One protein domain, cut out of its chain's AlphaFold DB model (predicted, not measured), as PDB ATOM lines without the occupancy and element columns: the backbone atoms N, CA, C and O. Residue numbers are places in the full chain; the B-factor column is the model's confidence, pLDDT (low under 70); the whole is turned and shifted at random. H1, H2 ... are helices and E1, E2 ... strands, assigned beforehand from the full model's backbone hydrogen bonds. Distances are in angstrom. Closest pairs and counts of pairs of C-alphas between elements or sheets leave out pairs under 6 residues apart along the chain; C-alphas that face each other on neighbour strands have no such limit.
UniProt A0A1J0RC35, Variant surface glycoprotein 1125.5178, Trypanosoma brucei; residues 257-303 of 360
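What this domain is: This is residues 257 to 303 of the 360 residues of the protein "Variant surface glycoprotein 1125.5178" of Trypanosoma brucei (UniProt A0A1J0RC35). A small two-stranded hairpin, E1 and E2, makes the core, with H1 packed along E2 and H2 packed on E1. H3 follows E2 and leads away from this core, making one end of the longest axis. The printed part has 47 residues with three named helices and two named strands, in the order H1 H2 E1 E2 H3. The sheet is antiparallel and the class is mixed, helices and strands. The whole is compact, with a radius of gyration of the C-alphas of 9.9 A, and spans 30 by 22 by 15 A.

How they stand to each other: E1, residues 279 to 281, and E2, residues 291 to 293, form a hairpin, antiparallel at 142 degrees. N 280 and O 292 are 2.8 A apart and N 292 and O 280 3.0 A, both within hydrogen-bond range. H1, residues 258 to 264, comes closest to E2 at the C-alphas of Cys 262 and Thr 292, 5.2 A apart. H2, residues 270 to 275, comes closest to E1 at the C-alphas of Ala 274 and His 280, 5.4 A apart. H1 and H2 are close but not clearly touching, their closest C-alphas, Cys 262 and Cys 273, 6.9 A apart; they run opposite ways at a shallow tilt of 34.8 degrees, only just short of steep. H3, residues 295 to 303, is close to H1 but not clearly touching, with the closest C-alphas, Pro 258 and Ala 301, 7.9 A apart. H2 and H3 are apart. In H1, H2 and H3 every O i to N i+4 pair is within hydrogen-bond range.

Where its parts are: E1 measures 7.0 A and E2 7.2 A; E1 begins at C-alpha 279 (-3.838, -23.170, -12.637). H1 measures 10.2 A from C-alpha 258 (-2.406, -31.316, -15.213), H2 8.6 A, and H3 12.2 A, ending at C-alpha 303 (6.430, -29.905, -25.301).

The domain as a whole: The two C-alphas farthest apart, Lys 268 and Glu 303, are 30.5 A apart. The printed part has no cut and no long link. Mean pLDDT of the printed part is 70.5, and residues 257 to 259, 277 to 278, 286 to 288 and 295 to 303 are under 70.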
ATOM      1  N   GLU A 257      -3.239 -35.904 -15.578       59.25
ATOM      2  CA  GLU A 257      -3.347 -34.818 -16.552       59.25
ATOM      3  C   GLU A 257      -3.404 -33.499 -15.769       59.25
ATOM      4  O   GLU A 257      -4.289 -33.353 -14.924       59.25
ATOM      5  N   PRO A 258      -2.470 -32.557 -15.987       62.94
ATOM      6  CA  PRO A 258      -2.406 -31.316 -15.213       62.94
ATOM      7  C   PRO A 258      -3.730 -30.541 -15.243       62.94
ATOM      8  O   PRO A 258      -4.118 -29.921 -14.256       62.94
ATOM      9  N   GLU A 259      -4.477 -30.669 -16.342       68.44
ATOM     10  CA  GLU A 259      -5.826 -30.126 -16.493       68.44
ATOM     11  C   GLU A 259      -6.819 -30.726 -15.489       68.44
ATOM     12  O   GLU A 259      -7.634 -30.014 -14.912       68.44
ATOM     13  N   LYS A 260      -6.732 -32.034 -15.220       71.88
ATOM     14  CA  LYS A 260      -7.588 -32.707 -14.238       71.88
ATOM     15  C   LYS A 260      -7.320 -32.190 -12.821       71.88
ATOM     16  O   LYS A 260      -8.269 -31.986 -12.075       71.88
ATOM     17  N   VAL A 261      -6.059 -31.900 -12.486       72.62
ATOM     18  CA  VAL A 261      -5.690 -31.299 -11.188       72.62
ATOM     19  C   VAL A 261      -6.348 -29.933 -11.009       72.62
ATOM     20  O   VAL A 261      -6.913 -29.676  -9.950       72.62
ATOM     21  N   CYS A 262      -6.318 -29.072 -12.032       74.31
ATOM     22  CA  CYS A 262      -6.973 -27.763 -11.961       74.31
ATOM     23  C   CYS A 262      -8.505 -27.892 -11.923       74.31
ATOM     24  O   CYS A 262      -9.163 -27.232 -11.118       74.31
ATOM     25  N   ASN A 263      -9.072 -28.793 -12.728       79.50
ATOM     26  CA  ASN A 263     -10.517 -29.017 -12.788       79.50
ATOM     27  C   ASN A 263     -11.097 -29.559 -11.468       79.50
ATOM     28  O   ASN A 263     -12.220 -29.195 -11.103       79.50
ATOM     29  N   ASP A 264     -10.344 -30.385 -10.733       80.38
ATOM     30  CA  ASP A 264     -10.776 -30.989  -9.463       80.38
ATOM     31  C   ASP A 264     -10.840 -29.972  -8.295       80.38
ATOM     32  O   ASP A 264     -11.534 -30.220  -7.308       80.38
ATOM     33  N   ILE A 265     -10.201 -28.794  -8.408       79.81
ATOM     34  CA  ILE A 265     -10.292 -27.696  -7.411       79.81
ATOM     35  C   ILE A 265     -11.716 -27.119  -7.342       79.81
ATOM     36  O   ILE A 265     -12.160 -26.635  -6.294       79.81
ATOM     37  N   GLY A 266     -12.448 -27.216  -8.453       72.00
ATOM     38  CA  GLY A 266     -13.850 -26.848  -8.557       72.00
ATOM     39  C   GLY A 266     -14.106 -25.366  -8.848       72.00
ATOM     40  O   GLY A 266     -13.395 -24.459  -8.421       72.00
ATOM     41  N   ASP A 267     -15.215 -25.114  -9.545       78.31
ATOM     42  CA  ASP A 267     -15.549 -23.817 -10.160       78.31
ATOM     43  C   ASP A 267     -15.958 -22.715  -9.167       78.31
ATOM     44  O   ASP A 267     -16.201 -21.576  -9.562       78.31
ATOM     45  N   LYS A 268     -16.075 -23.056  -7.878       75.81
ATOM     46  CA  LYS A 268     -16.487 -22.145  -6.796       75.81
ATOM     47  C   LYS A 268     -15.321 -21.715  -5.901       75.81
ATOM     48  O   LYS A 268     -15.514 -20.866  -5.037       75.81
ATOM     49  N   ASN A 269     -14.134 -22.299  -6.081       77.31
ATOM     50  CA  ASN A 269     -12.964 -22.053  -5.241       77.31
ATOM     51  C   ASN A 269     -11.918 -21.206  -5.981       77.31
ATOM     52  O   ASN A 269     -10.818 -21.665  -6.288       77.31
ATOM     53  N   GLU A 270     -12.280 -19.958  -6.276       79.44
ATOM     54  CA  GLU A 270     -11.426 -19.000  -6.990       79.44
ATOM     55  C   GLU A 270     -10.071 -18.806  -6.295       79.44
ATOM     56  O   GLU A 270      -9.017 -18.927  -6.920       79.44
ATOM     57  N   THR A 271     -10.086 -18.612  -4.974       76.12
ATOM     58  CA  THR A 271      -8.873 -18.416  -4.173       76.12
ATOM     59  C   THR A 271      -7.979 -19.657  -4.153       76.12
ATOM     60  O   THR A 271      -6.757 -19.530  -4.150       76.12
ATOM     61  N   GLY A 272      -8.562 -20.861  -4.135       77.06
ATOM     62  CA  GLY A 272      -7.816 -22.119  -4.214       77.06
ATOM     63  C   GLY A 272      -7.221 -22.359  -5.600       77.06
ATOM     64  O   GLY A 272      -6.078 -22.797  -5.710       77.06
ATOM     65  N   CYS A 273      -7.954 -21.993  -6.652       81.19
ATOM     66  CA  CYS A 273      -7.483 -22.088  -8.028       81.19
ATOM     67  C   CYS A 273      -6.295 -21.153  -8.287       81.19
ATOM     68  O   CYS A 273      -5.254 -21.596  -8.762       81.19
ATOM     69  N   ALA A 274      -6.413 -19.880  -7.896       77.19
ATOM     70  CA  ALA A 274      -5.367 -18.875  -8.089       77.19
ATOM     71  C   ALA A 274      -4.090 -19.150  -7.273       77.19
ATOM     72  O   ALA A 274      -3.008 -18.701  -7.644       77.19
ATOM     73  N   LYS A 275      -4.203 -19.886  -6.158       74.94
ATOM     74  CA  LYS A 275      -3.059 -20.297  -5.328       74.94
ATOM     75  C   LYS A 275      -2.394 -21.589  -5.797       74.94
ATOM     76  O   LYS A 275      -1.321 -21.913  -5.294       74.94
ATOM     77  N   THR A 276      -3.011 -22.330  -6.720       70.75
ATOM     78  CA  THR A 276      -2.453 -23.592  -7.209       70.75
ATOM     79  C   THR A 276      -1.498 -23.320  -8.376       70.75
ATOM     80  O   THR A 276      -1.930 -22.786  -9.399       70.75
ATOM     81  N   PRO A 277      -0.201 -23.671  -8.261       66.31
ATOM     82  CA  PRO A 277       0.786 -23.382  -9.298       66.31
ATOM     83  C   PRO A 277       0.407 -24.005 -10.648       66.31
ATOM     84  O   PRO A 277       0.213 -25.214 -10.744       66.31
ATOM     85  N   GLY A 278       0.327 -23.178 -11.693       69.94
ATOM     86  CA  GLY A 278      -0.022 -23.615 -13.050       69.94
ATOM     87  C   GLY A 278      -1.521 -23.642 -13.364       69.94
ATOM     88  O   GLY A 278      -1.867 -23.882 -14.516       69.94
ATOM     89  N   CYS A 279      -2.403 -23.347 -12.404       80.94
ATOM     90  CA  CYS A 279      -3.838 -23.170 -12.637       80.94
ATOM     91  C   CYS A 279      -4.213 -21.680 -12.663       80.94
ATOM     92  O   CYS A 279      -3.553 -20.843 -12.050       80.94
ATOM     93  N   HIS A 280      -5.291 -21.340 -13.364       84.00
ATOM     94  CA  HIS A 280      -5.889 -20.010 -13.334       84.00
ATOM     95  C   HIS A 280      -7.412 -20.083 -13.368       84.00
ATOM     96  O   HIS A 280      -8.004 -21.004 -13.936       84.00
ATOM     97  N   PHE A 281      -8.039 -19.096 -12.731       82.25
ATOM     98  CA  PHE A 281      -9.486 -19.000 -12.644       82.25
ATOM     99  C   PHE A 281     -10.037 -18.055 -13.718       82.25
ATOM    100  O   PHE A 281      -9.653 -16.890 -13.794       82.25
ATOM    101  N   VAL A 282     -10.960 -18.558 -14.532       81.69
ATOM    102  CA  VAL A 282     -11.630 -17.856 -15.627       81.69
ATOM    103  C   VAL A 282     -13.099 -17.679 -15.253       81.69
ATOM    104  O   VAL A 282     -13.945 -18.547 -15.482       81.69
ATOM    105  N   SER A 283     -13.417 -16.534 -14.653       73.06
ATOM    106  CA  SER A 283     -14.753 -16.236 -14.116       73.06
ATOM    107  C   SER A 283     -15.853 -16.195 -15.190       73.06
ATOM    108  O   SER A 283     -17.003 -16.546 -14.898       73.06
ATOM    109  N   SER A 284     -15.482 -15.834 -16.422       71.06
ATOM    110  CA  SER A 284     -16.355 -15.637 -17.589       71.06
ATOM    111  C   SER A 284     -16.549 -16.883 -18.465       71.06
ATOM    112  O   SER A 284     -17.130 -16.771 -19.542       71.06
ATOM    113  N   ASN A 285     -16.064 -18.059 -18.050       70.62
ATOM    114  CA  ASN A 285     -16.232 -19.279 -18.838       70.62
ATOM    115  C   ASN A 285     -17.686 -19.783 -18.731       70.62
ATOM    116  O   ASN A 285     -18.081 -20.323 -17.696       70.62
ATOM    117  N   ALA A 286     -18.499 -19.540 -19.764       58.41
ATOM    118  CA  ALA A 286     -19.933 -19.851 -19.768       58.41
ATOM    119  C   ALA A 286     -20.243 -21.317 -20.128       58.41
ATOM    120  O   ALA A 286     -21.294 -21.826 -19.750       58.41
ATOM    121  N   GLU A 287     -19.318 -22.004 -20.806       56.78
ATOM    122  CA  GLU A 287     -19.515 -23.363 -21.339       56.78
ATOM    123  C   GLU A 287     -18.446 -24.364 -20.848       56.78
ATOM    124  O   GLU A 287     -18.350 -25.478 -21.357       56.78
ATOM    125  N   GLY A 288     -17.656 -24.013 -19.821       69.12
ATOM    126  CA  GLY A 288     -16.574 -24.867 -19.316       69.12
ATOM    127  C   GLY A 288     -16.222 -24.678 -17.838       69.12
ATOM    128  O   GLY A 288     -16.799 -23.846 -17.137       69.12
ATOM    129  N   LYS A 289     -15.253 -25.478 -17.358       78.56
ATOM    130  CA  LYS A 289     -14.695 -25.359 -16.002       78.56
ATOM    131  C   LYS A 289     -14.006 -24.009 -15.830       78.56
ATOM    132  O   LYS A 289     -13.344 -23.510 -16.740       78.56
ATOM    133  N   LYS A 290     -14.204 -23.388 -14.670       81.12
ATOM    134  CA  LYS A 290     -13.674 -22.060 -14.353       81.12
ATOM    135  C   LYS A 290     -12.241 -22.134 -13.852       81.12
ATOM    136  O   LYS A 290     -11.495 -21.201 -14.098       81.12
ATOM    137  N   CYS A 291     -11.827 -23.218 -13.198       81.38
ATOM    138  CA  CYS A 291     -10.422 -23.429 -12.851       81.38
ATOM    139  C   CYS A 291      -9.748 -24.325 -13.892       81.38
ATOM    140  O   CYS A 291     -10.098 -25.495 -13.994       81.38
ATOM    141  N   THR A 292      -8.810 -23.775 -14.664       79.56
ATOM    142  CA  THR A 292      -8.169 -24.465 -15.803       79.56
ATOM    143  C   THR A 292      -6.663 -24.241 -15.805       79.56
ATOM    144  O   THR A 292      -6.158 -23.326 -15.144       79.56
ATOM    145  N   LEU A 293      -5.922 -25.071 -16.532       79.06
ATOM    146  CA  LEU A 293      -4.469 -24.943 -16.630       79.06
ATOM    147  C   LEU A 293      -4.076 -23.652 -17.373       79.06
ATOM    148  O   LEU A 293      -4.736 -23.226 -18.321       79.06
ATOM    149  N   THR A 294      -2.996 -22.991 -16.955       76.19
ATOM    150  CA  THR A 294      -2.494 -21.790 -17.641       76.19
ATOM    151  C   THR A 294      -1.919 -22.130 -19.014       76.19
ATOM    152  O   THR A 294      -1.392 -23.222 -19.234       76.19
ATOM    153  N   LYS A 295      -1.950 -21.176 -19.956       66.69
ATOM    154  CA  LYS A 295      -1.380 -21.365 -21.305       66.69
ATOM    155  C   LYS A 295       0.112 -21.728 -21.275       66.69
ATOM    156  O   LYS A 295       0.514 -22.638 -21.989       66.69
ATOM    157  N   GLU A 296       0.901 -21.116 -20.389       62.22
ATOM    158  CA  GLU A 296       2.324 -21.455 -20.202       62.22
ATOM    159  C   GLU A 296       2.533 -22.891 -19.692       62.22
ATOM    160  O   GLU A 296       3.437 -23.597 -20.139       62.22
ATOM    161  N   ALA A 297       1.681 -23.360 -18.772       58.25
ATOM    162  CA  ALA A 297       1.718 -24.742 -18.295       58.25
ATOM    163  C   ALA A 297       1.189 -25.729 -19.352       58.25
ATOM    164  O   ALA A 297       1.654 -26.866 -19.425       58.25
ATOM    165  N   THR A 298       0.282 -25.279 -20.222       56.00
ATOM    166  CA  THR A 298      -0.240 -26.046 -21.360       56.00
ATOM    167  C   THR A 298       0.828 -26.244 -22.440       56.00
ATOM    168  O   THR A 298       0.948 -27.339 -22.986       56.00
ATOM    169  N   GLU A 299       1.640 -25.224 -22.735       53.75
ATOM    170  CA  GLU A 299       2.758 -25.326 -23.684       53.75
ATOM    171  C   GLU A 299       3.868 -26.240 -23.157       53.75
ATOM    172  O   GLU A 299       4.287 -27.148 -23.873       53.75
ATOM    173  N   LYS A 300       4.232 -26.128 -21.872       54.25
ATOM    174  CA  LYS A 300       5.166 -27.067 -21.219       54.25
ATOM    175  C   LYS A 300       4.637 -28.505 -21.173       54.25
ATOM    176  O   LYS A 300       5.417 -29.454 -21.236       54.25
ATOM    177  N   ALA A 301       3.322 -28.704 -21.072       49.81
ATOM    178  CA  ALA A 301       2.711 -30.033 -21.139       49.81
ATOM    179  C   ALA A 301       2.696 -30.605 -22.572       49.81
ATOM    180  O   ALA A 301       2.882 -31.810 -22.746       49.81
ATOM    181  N   LYS A 302       2.531 -29.752 -23.596       44.44
ATOM    182  CA  LYS A 302       2.590 -30.134 -25.020       44.44
ATOM    183  C   LYS A 302       4.014 -30.411 -25.503       44.44
ATOM    184  O   LYS A 302       4.211 -31.364 -26.254       44.44
ATOM    185  N   GLU A 303       5.005 -29.661 -25.026       40.78
ATOM    186  CA  GLU A 303       6.430 -29.905 -25.301       40.78
ATOM    187  C   GLU A 303       6.886 -31.271 -24.747       40.78
ATOM    188  O   GLU A 303       7.671 -31.974 -25.374       40.78
TER     189      GLU A 303